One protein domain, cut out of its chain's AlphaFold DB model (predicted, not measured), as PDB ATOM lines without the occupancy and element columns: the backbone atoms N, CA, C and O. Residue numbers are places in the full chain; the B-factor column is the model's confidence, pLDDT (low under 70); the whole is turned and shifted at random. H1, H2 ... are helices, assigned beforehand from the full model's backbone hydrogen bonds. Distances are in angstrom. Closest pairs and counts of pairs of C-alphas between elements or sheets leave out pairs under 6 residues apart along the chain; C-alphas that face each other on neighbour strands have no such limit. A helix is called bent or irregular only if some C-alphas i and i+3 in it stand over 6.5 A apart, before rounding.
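Overview. This is residues 363 to 422 of the 568 residues of the protein "GH18 domain-containing protein" of Angiostrongylus cantonensis (UniProt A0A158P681). This model has little regular structure: a small, compact body of folded loops, with two very short helices, H2 and H1, at separate places on its edge. Residues 363 to 397, a long stretch with no named element, wind through it before H1. The printed part has 60 residues, 9 of them in the named helices, H1 then H2, with no named strand; the class is all helix. The radius of gyration of the C-alphas is 10.2 A and the spans are 29 by 20 by 18 A.

Along the chain. Find C-alpha 413 at (237.248, 197.647, 217.253); from there H2, residues 413 to 417, runs 8.4 A to C-alpha 417. H2 is neither bent nor irregular, but only just: C-alphas 413 and 416 are 6.2 A apart. Look back to C-alpha 398 at (240.246, 208.539, 203.573), where H1, residues 398 to 401, begins.

Arrangement. H2 and H1 are apart. In H2, 0 of 1 O i to N i+4 pairs but 2 of 2 O i to N i+3 pairs are within hydrogen-bond range; H1 is too short for an i+4 pair.

Size, cuts and confidence. The C-alphas farthest apart, of Gly 373 and Ala 398, are 29.5 A apart. The link from H1 to H2 is long, 11 residues. The printed part has no cut, and no printed residue is under 70 in pLDDT.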
ATOM      1  N   MET A 363     226.392 197.755 203.676       94.94
ATOM      2  CA  MET A 363     225.557 198.722 204.401       94.94
ATOM      3  C   MET A 363     225.888 198.709 205.900       94.94
ATOM      4  O   MET A 363     226.009 197.650 206.515       94.94
ATOM      5  N   CYS A 364     226.007 199.889 206.503       95.38
ATOM      6  CA  CYS A 364     226.375 200.061 207.905       95.38
ATOM      7  C   CYS A 364     225.666 201.254 208.548       95.38
ATOM      8  O   CYS A 364     225.148 202.153 207.884       95.38
ATOM      9  N   GLY A 365     225.680 201.281 209.878       93.75
ATOM     10  CA  GLY A 365     225.078 202.342 210.667       93.75
ATOM     11  C   GLY A 365     223.582 202.147 210.889       93.75
ATOM     12  O   GLY A 365     222.989 201.112 210.589       93.75
ATOM     13  N   LYS A 366     222.957 203.163 211.480       92.69
ATOM     14  CA  LYS A 366     221.599 203.050 212.031       92.69
ATOM     15  C   LYS A 366     220.491 203.173 210.991       92.69
ATOM     16  O   LYS A 366     219.364 202.757 211.248       92.69
ATOM     17  N   SER A 367     220.794 203.725 209.823       90.75
ATOM     18  CA  SER A 367     219.838 203.805 208.720       90.75
ATOM     19  C   SER A 367     219.806 202.516 207.885       90.75
ATOM     20  O   SER A 367     218.891 202.340 207.086       90.75
ATOM     21  N   ALA A 368     220.775 201.614 208.062       93.94
ATOM     22  CA  ALA A 368     220.870 200.368 207.312       93.94
ATOM     23  C   ALA A 368     219.882 199.291 207.808       93.94
ATOM     24  O   ALA A 368     219.482 199.307 208.979       93.94
ATOM     25  N   PRO A 369     219.500 198.328 206.943       94.00
ATOM     26  CA  PRO A 369     218.744 197.144 207.345       94.00
ATOM     27  C   PRO A 369     219.447 196.381 208.458       94.00
ATOM     28  O   PRO A 369     220.668 196.213 208.432       94.00
ATOM     29  N   LEU A 370     218.677 195.893 209.429       94.38
ATOM     30  CA  LEU A 370     219.253 195.183 210.565       94.38
ATOM     31  C   LEU A 370     219.849 193.842 210.147       94.38
ATOM     32  O   LEU A 370     219.175 193.033 209.512       94.38
ATOM     33  N   TYR A 371     221.059 193.561 210.622       94.38
ATOM     34  CA  TYR A 371     221.689 192.254 210.484       94.38
ATOM     35  C   TYR A 371     221.388 191.411 211.723       94.38
ATOM     36  O   TYR A 371     221.825 191.749 212.824       94.38
ATOM     37  N   ASN A 372     220.606 190.335 211.587       92.88
ATOM     38  CA  ASN A 372     220.198 189.477 212.713       92.88
ATOM     39  C   ASN A 372     219.637 190.260 213.925       92.88
ATOM     40  O   ASN A 372     219.863 189.909 215.086       92.88
ATOM     41  N   GLY A 373     218.909 191.351 213.654       92.69
ATOM     42  CA  GLY A 373     218.311 192.228 214.667       92.69
ATOM     43  C   GLY A 373     219.252 193.271 215.288       92.69
ATOM     44  O   GLY A 373     218.826 193.981 216.196       92.69
ATOM     45  N   TYR A 374     220.496 193.380 214.819       95.00
ATOM     46  CA  TYR A 374     221.463 194.406 215.222       95.00
ATOM     47  C   TYR A 374     221.573 195.510 214.175       95.00
ATOM     48  O   TYR A 374     221.382 195.262 212.983       95.00
ATOM     49  N   TYR A 375     221.942 196.717 214.609       95.31
ATOM     50  CA  TYR A 375     222.423 197.731 213.675       95.31
ATOM     51  C   TYR A 375     223.739 197.251 213.063       95.31
ATOM     52  O   TYR A 375     224.660 196.918 213.817       95.31
ATOM     53  N   PRO A 376     223.837 197.173 211.725       96.12
ATOM     54  CA  PRO A 376     225.027 196.635 211.104       96.12
ATOM     55  C   PRO A 376     226.214 197.581 211.303       96.12
ATOM     56  O   PRO A 376     226.109 198.802 211.161       96.12
ATOM     57  N   VAL A 377     227.359 196.998 211.627       96.31
ATOM     58  CA  VAL A 377     228.655 197.679 211.696       96.31
ATOM     59  C   VAL A 377     229.483 197.321 210.467       96.31
ATOM     60  O   VAL A 377     229.029 196.572 209.605       96.31
ATOM     61  N   CYS A 378     230.694 197.855 210.383       95.06
ATOM     62  CA  CYS A 378     231.692 197.357 209.450       95.06
ATOM     63  C   CYS A 378     232.613 196.362 210.146       95.06
ATOM     64  O   CYS A 378     232.760 196.398 211.368       95.06
ATOM     65  N   ASP A 379     233.196 195.457 209.370       93.38
ATOM     66  CA  ASP A 379     234.012 194.370 209.893       93.38
ATOM     67  C   ASP A 379     235.372 194.901 210.397       93.38
ATOM     68  O   ASP A 379     236.200 195.303 209.575       93.38
ATOM     69  N   PRO A 380     235.655 194.891 211.717       93.38
ATOM     70  CA  PRO A 380     236.899 195.443 212.276       93.38
ATOM     71  C   PRO A 380     238.174 194.743 211.781       93.38
ATOM     72  O   PRO A 380     239.286 195.257 211.930       93.38
ATOM     73  N   ASP A 381     238.024 193.527 211.255       90.81
ATOM     74  CA  ASP A 381     239.114 192.657 210.839       90.81
ATOM     75  C   ASP A 381     239.161 192.469 209.309       90.81
ATOM     76  O   ASP A 381     239.904 191.613 208.830       90.81
ATOM     77  N   ASP A 382     238.380 193.236 208.535       91.06
ATOM     78  CA  ASP A 382     238.494 193.319 207.073       91.06
ATOM     79  C   ASP A 382     239.136 194.662 206.672       91.06
ATOM     80  O   ASP A 382     238.452 195.687 206.651       91.06
ATOM     81  N   PRO A 383     240.434 194.700 206.318       88.81
ATOM     82  CA  PRO A 383     241.122 195.954 205.995       88.81
ATOM     83  C   PRO A 383     240.563 196.665 204.751       88.81
ATOM     84  O   PRO A 383     240.811 197.857 204.576       88.81
ATOM     85  N   GLY A 384     239.788 195.981 203.904       88.81
ATOM     86  CA  GLY A 384     239.120 196.594 202.759       88.81
ATOM     87  C   GLY A 384     237.806 197.292 203.111       88.81
ATOM     88  O   GLY A 384     237.382 198.183 202.372       88.81
ATOM     89  N   HIS A 385     237.180 196.919 204.231       91.19
ATOM     90  CA  HIS A 385     235.815 197.320 204.584       91.19
ATOM     91  C   HIS A 385     235.634 197.621 206.078       91.19
ATOM     92  O   HIS A 385     234.534 197.450 206.593       91.19
ATOM     93  N   ALA A 386     236.676 198.062 206.786       93.44
ATOM     94  CA  ALA A 386     236.617 198.293 208.231       93.44
ATOM     95  C   ALA A 386     235.963 199.622 208.643       93.44
ATOM     96  O   ALA A 386     235.609 199.797 209.810       93.44
ATOM     97  N   CYS A 387     235.785 200.567 207.719       95.25
ATOM     98  CA  CYS A 387     235.295 201.904 208.040       95.25
ATOM     99  C   CYS A 387     233.881 202.127 207.511       95.25
ATOM    100  O   CYS A 387     233.639 201.969 206.317       95.25
ATOM    101  N   CYS A 388     232.961 202.553 208.377       95.75
ATOM    102  CA  CYS A 388     231.633 202.998 207.967       95.75
ATOM    103  C   CYS A 388     231.687 204.471 207.578       95.75
ATOM    104  O   CYS A 388     231.858 205.340 208.437       95.75
ATOM    105  N   GLY A 389     231.535 204.740 206.283       93.88
ATOM    106  CA  GLY A 389     231.519 206.090 205.742       93.88
ATOM    107  C   GLY A 389     230.231 206.847 206.068       93.88
ATOM    108  O   GLY A 389     229.206 206.261 206.426       93.88
ATOM    109  N   LYS A 390     230.249 208.166 205.849       90.12
ATOM    110  CA  LYS A 390     229.114 209.080 206.094       90.12
ATOM    111  C   LYS A 390     227.787 208.640 205.460       90.12
ATOM    112  O   LYS A 390     226.723 208.949 205.985       90.12
ATOM    113  N   PHE A 391     227.844 207.947 204.325       89.06
ATOM    114  CA  PHE A 391     226.661 207.498 203.588       89.06
ATOM    115  C   PHE A 391     226.141 206.120 204.023       89.06
ATOM    116  O   PHE A 391     225.252 205.584 203.371       89.06
ATOM    117  N   GLY A 392     226.679 205.545 205.106       92.31
ATOM    118  CA  GLY A 392     226.229 204.254 205.629       92.31
ATOM    119  C   GLY A 392     226.716 203.064 204.805       92.31
ATOM    120  O   GLY A 392     225.996 202.079 204.678       92.31
ATOM    121  N   TYR A 393     227.926 203.158 204.242       93.50
ATOM    122  CA  TYR A 393     228.580 202.046 203.553       93.50
ATOM    123  C   TYR A 393     229.996 201.811 204.076       93.50
ATOM    124  O   TYR A 393     230.725 202.762 204.361       93.50
ATOM    125  N   CYS A 394     230.369 200.543 204.174       94.25
ATOM    126  CA  CYS A 394     231.678 200.067 204.557       94.25
ATOM    127  C   CYS A 394     232.666 200.206 203.406       94.25
ATOM    128  O   CYS A 394     232.361 199.880 202.258       94.25
ATOM    129  N   GLY A 395     233.874 200.625 203.745       91.88
ATOM    130  CA  GLY A 395     234.992 200.706 202.825       91.88
ATOM    131  C   GLY A 395     236.294 200.969 203.566       91.88
ATOM    132  O   GLY A 395     236.397 200.766 204.779       91.88
ATOM    133  N   SER A 396     237.289 201.424 202.818       90.06
ATOM    134  CA  SER A 396     238.637 201.711 203.298       90.06
ATOM    135  C   SER A 396     239.180 202.985 202.655       90.06
ATOM    136  O   SER A 396     238.706 203.433 201.612       90.06
ATOM    137  N   GLY A 397     240.180 203.597 203.287       87.00
ATOM    138  CA  GLY A 397     240.776 204.846 202.820       87.00
ATOM    139  C   GLY A 397     240.071 206.099 203.343       87.00
ATOM    140  O   GLY A 397     239.106 206.048 204.107       87.00
ATOM    141  N   ALA A 398     240.595 207.262 202.949       87.88
ATOM    142  CA  ALA A 398     240.246 208.539 203.573       87.88
ATOM    143  C   ALA A 398     238.752 208.894 203.466       87.88
ATOM    144  O   ALA A 398     238.211 209.505 204.383       87.88
ATOM    145  N   GLU A 399     238.079 208.487 202.390       87.50
ATOM    146  CA  GLU A 399     236.655 208.780 202.179       87.50
ATOM    147  C   GLU A 399     235.724 208.032 203.150       87.50
ATOM    148  O   GLU A 399     234.658 208.551 203.487       87.50
ATOM    149  N   TYR A 400     236.140 206.860 203.647       91.19
ATOM    150  CA  TYR A 400     235.371 206.065 204.612       91.19
ATOM    151  C   TYR A 400     235.860 206.219 206.048       91.19
ATOM    152  O   TYR A 400     235.061 206.042 206.961       91.19
ATOM    153  N   CYS A 401     237.146 206.508 206.263       92.62
ATOM    154  CA  CYS A 401     237.743 206.499 207.602       92.62
ATOM    155  C   CYS A 401     237.994 207.909 208.171       92.62
ATOM    156  O   CYS A 401     237.958 208.087 209.384       92.62
ATOM    157  N   ASN A 402     238.210 208.934 207.329       91.69
ATOM    158  CA  ASN A 402     238.720 210.243 207.780       91.69
ATOM    159  C   ASN A 402     237.668 211.368 207.776       91.69
ATOM    160  O   ASN A 402     238.030 212.547 207.753       91.69
ATOM    161  N   CYS A 403     236.374 211.038 207.787       88.31
ATOM    162  CA  CYS A 403     235.310 212.037 207.890       88.31
ATOM    163  C   CYS A 403     234.789 212.190 209.336       88.31
ATOM    164  O   CYS A 403     234.850 211.231 210.104       88.31
ATOM    165  N   PRO A 404     234.252 213.362 209.731       86.69
ATOM    166  CA  PRO A 404     233.774 213.589 211.102       86.69
ATOM    167  C   PRO A 404     232.674 212.624 211.564       86.69
ATOM    168  O   PRO A 404     232.591 212.311 212.748       86.69
ATOM    169  N   GLU A 405     231.823 212.169 210.643       86.44
ATOM    170  CA  GLU A 405     230.729 211.229 210.915       86.44
ATOM    171  C   GLU A 405     231.109 209.758 210.677       86.44
ATOM    172  O   GLU A 405     230.278 208.870 210.873       86.44
ATOM    173  N   CYS A 406     232.341 209.495 210.234       91.75
ATOM    174  CA  CYS A 406     232.817 208.161 209.904       91.75
ATOM    175  C   CYS A 406     233.149 207.365 211.169       91.75
ATOM    176  O   CYS A 406     233.594 207.914 212.178       91.75
ATOM    177  N   MET A 407     232.959 206.050 211.102       94.12
ATOM    178  CA  MET A 407     233.293 205.129 212.190       94.12
ATOM    179  C   MET A 407     234.336 204.133 211.696       94.12
ATOM    180  O   MET A 407     234.021 203.252 210.897       94.12
ATOM    181  N   ASP A 408     235.570 204.278 212.167       95.44
ATOM    182  CA  ASP A 408     236.682 203.393 211.823       95.44
ATOM    183  C   ASP A 408     236.776 202.241 212.834       95.44
ATOM    184  O   ASP A 408     237.403 202.354 213.892       95.44
ATOM    185  N   TYR A 409     236.122 201.123 212.514       95.19
ATOM    186  CA  TYR A 409     236.144 199.935 213.365       95.19
ATOM    187  C   TYR A 409     237.495 199.211 213.310       95.19
ATOM    188  O   TYR A 409     237.821 198.478 214.239       95.19
ATOM    189  N   GLY A 410     238.299 199.416 212.264       92.31
ATOM    190  CA  GLY A 410     239.640 198.835 212.165       92.31
ATOM    191  C   GLY A 410     240.610 199.500 213.141       92.31
ATOM    192  O   GLY A 410     241.362 198.821 213.846       92.31
ATOM    193  N   ALA A 411     240.548 200.830 213.234       92.81
ATOM    194  CA  ALA A 411     241.335 201.613 214.178       92.81
ATOM    195  C   ALA A 411     240.827 201.484 215.621       92.81
ATOM    196  O   ALA A 411     241.649 201.474 216.547       92.81
ATOM    197  N   ASP A 412     239.513 201.369 215.838       94.56
ATOM    198  CA  ASP A 412     238.915 201.125 217.154       94.56
ATOM    199  C   ASP A 412     237.822 200.035 217.117       94.56
ATOM    200  O   ASP A 412     236.626 200.331 217.028       94.56
ATOM    201  N   PRO A 413     238.206 198.750 217.264       95.12
ATOM    202  CA  PRO A 413     237.248 197.647 217.253       95.12
ATOM    203  C   PRO A 413     236.209 197.692 218.377       95.12
ATOM    204  O   PRO A 413     235.184 197.024 218.276       95.12
ATOM    205  N   MET A 414     236.420 198.473 219.444       95.25
ATOM    206  CA  MET A 414     235.447 198.592 220.537       95.25
ATOM    207  C   MET A 414     234.180 199.347 220.124       95.25
ATOM    208  O   MET A 414     233.145 199.204 220.779       95.25
ATOM    209  N   LEU A 415     234.215 200.085 219.008       94.56
ATOM    210  CA  LEU A 415     233.051 200.776 218.457       94.56
ATOM    211  C   LEU A 415     231.888 199.828 218.133       94.56
ATOM    212  O   LEU A 415     230.740 200.264 218.160       94.56
ATOM    213  N   VAL A 416     232.139 198.528 217.914       94.62
ATOM    214  CA  VAL A 416     231.072 197.528 217.686       94.62
ATOM    215  C   VAL A 416     230.173 197.293 218.907       94.62
ATOM    216  O   VAL A 416     229.101 196.698 218.786       94.62
ATOM    217  N   LEU A 417     230.610 197.734 220.090       94.69
ATOM    218  CA  LEU A 417     229.859 197.664 221.345       94.69
ATOM    219  C   LEU A 417     229.204 199.004 221.713       94.69
ATOM    220  O   LEU A 417     228.613 199.123 222.784       94.69
ATOM    221  N   LYS A 418     229.323 200.031 220.860       92.50
ATOM    222  CA  LYS A 418     228.747 201.350 221.122       92.50
ATOM    223  C   LYS A 418     227.224 201.285 221.015       92.50
ATOM    224  O   LYS A 418     226.672 201.143 219.929       92.50
ATOM    225  N   GLU A 419     226.560 201.430 222.155       88.88
ATOM    226  CA  GLU A 419     225.101 201.411 222.240       88.88
ATOM    227  C   GLU A 419     224.445 202.627 221.549       88.88
ATOM    228  O   GLU A 419     225.029 203.720 221.509       88.88
ATOM    229  N   PRO A 420     223.203 202.481 221.048       90.38
ATOM    230  CA  PRO A 420     222.419 201.246 220.981       90.38
ATOM    231  C   PRO A 420     222.924 200.284 219.891       90.38
ATOM    232  O   PRO A 420     223.047 200.678 218.732       90.38
ATOM    233  N   ILE A 421     223.190 199.022 220.250       93.25
ATOM    234  CA  ILE A 421     223.609 197.965 219.304       93.25
ATOM    235  C   ILE A 421     222.416 197.308 218.591       93.25
ATOM    236  O   ILE A 421     222.552 196.757 217.498       93.25
ATOM    237  N   LYS A 422     221.237 197.367 219.214       93.56
ATOM    238  CA  LYS A 422     219.937 196.955 218.672       93.56
ATOM    239  C   LYS A 422     218.966 198.124 218.781       93.56
ATOM    240  O   LYS A 422     219.175 198.964 219.657       93.56
TER     241      LYS A 422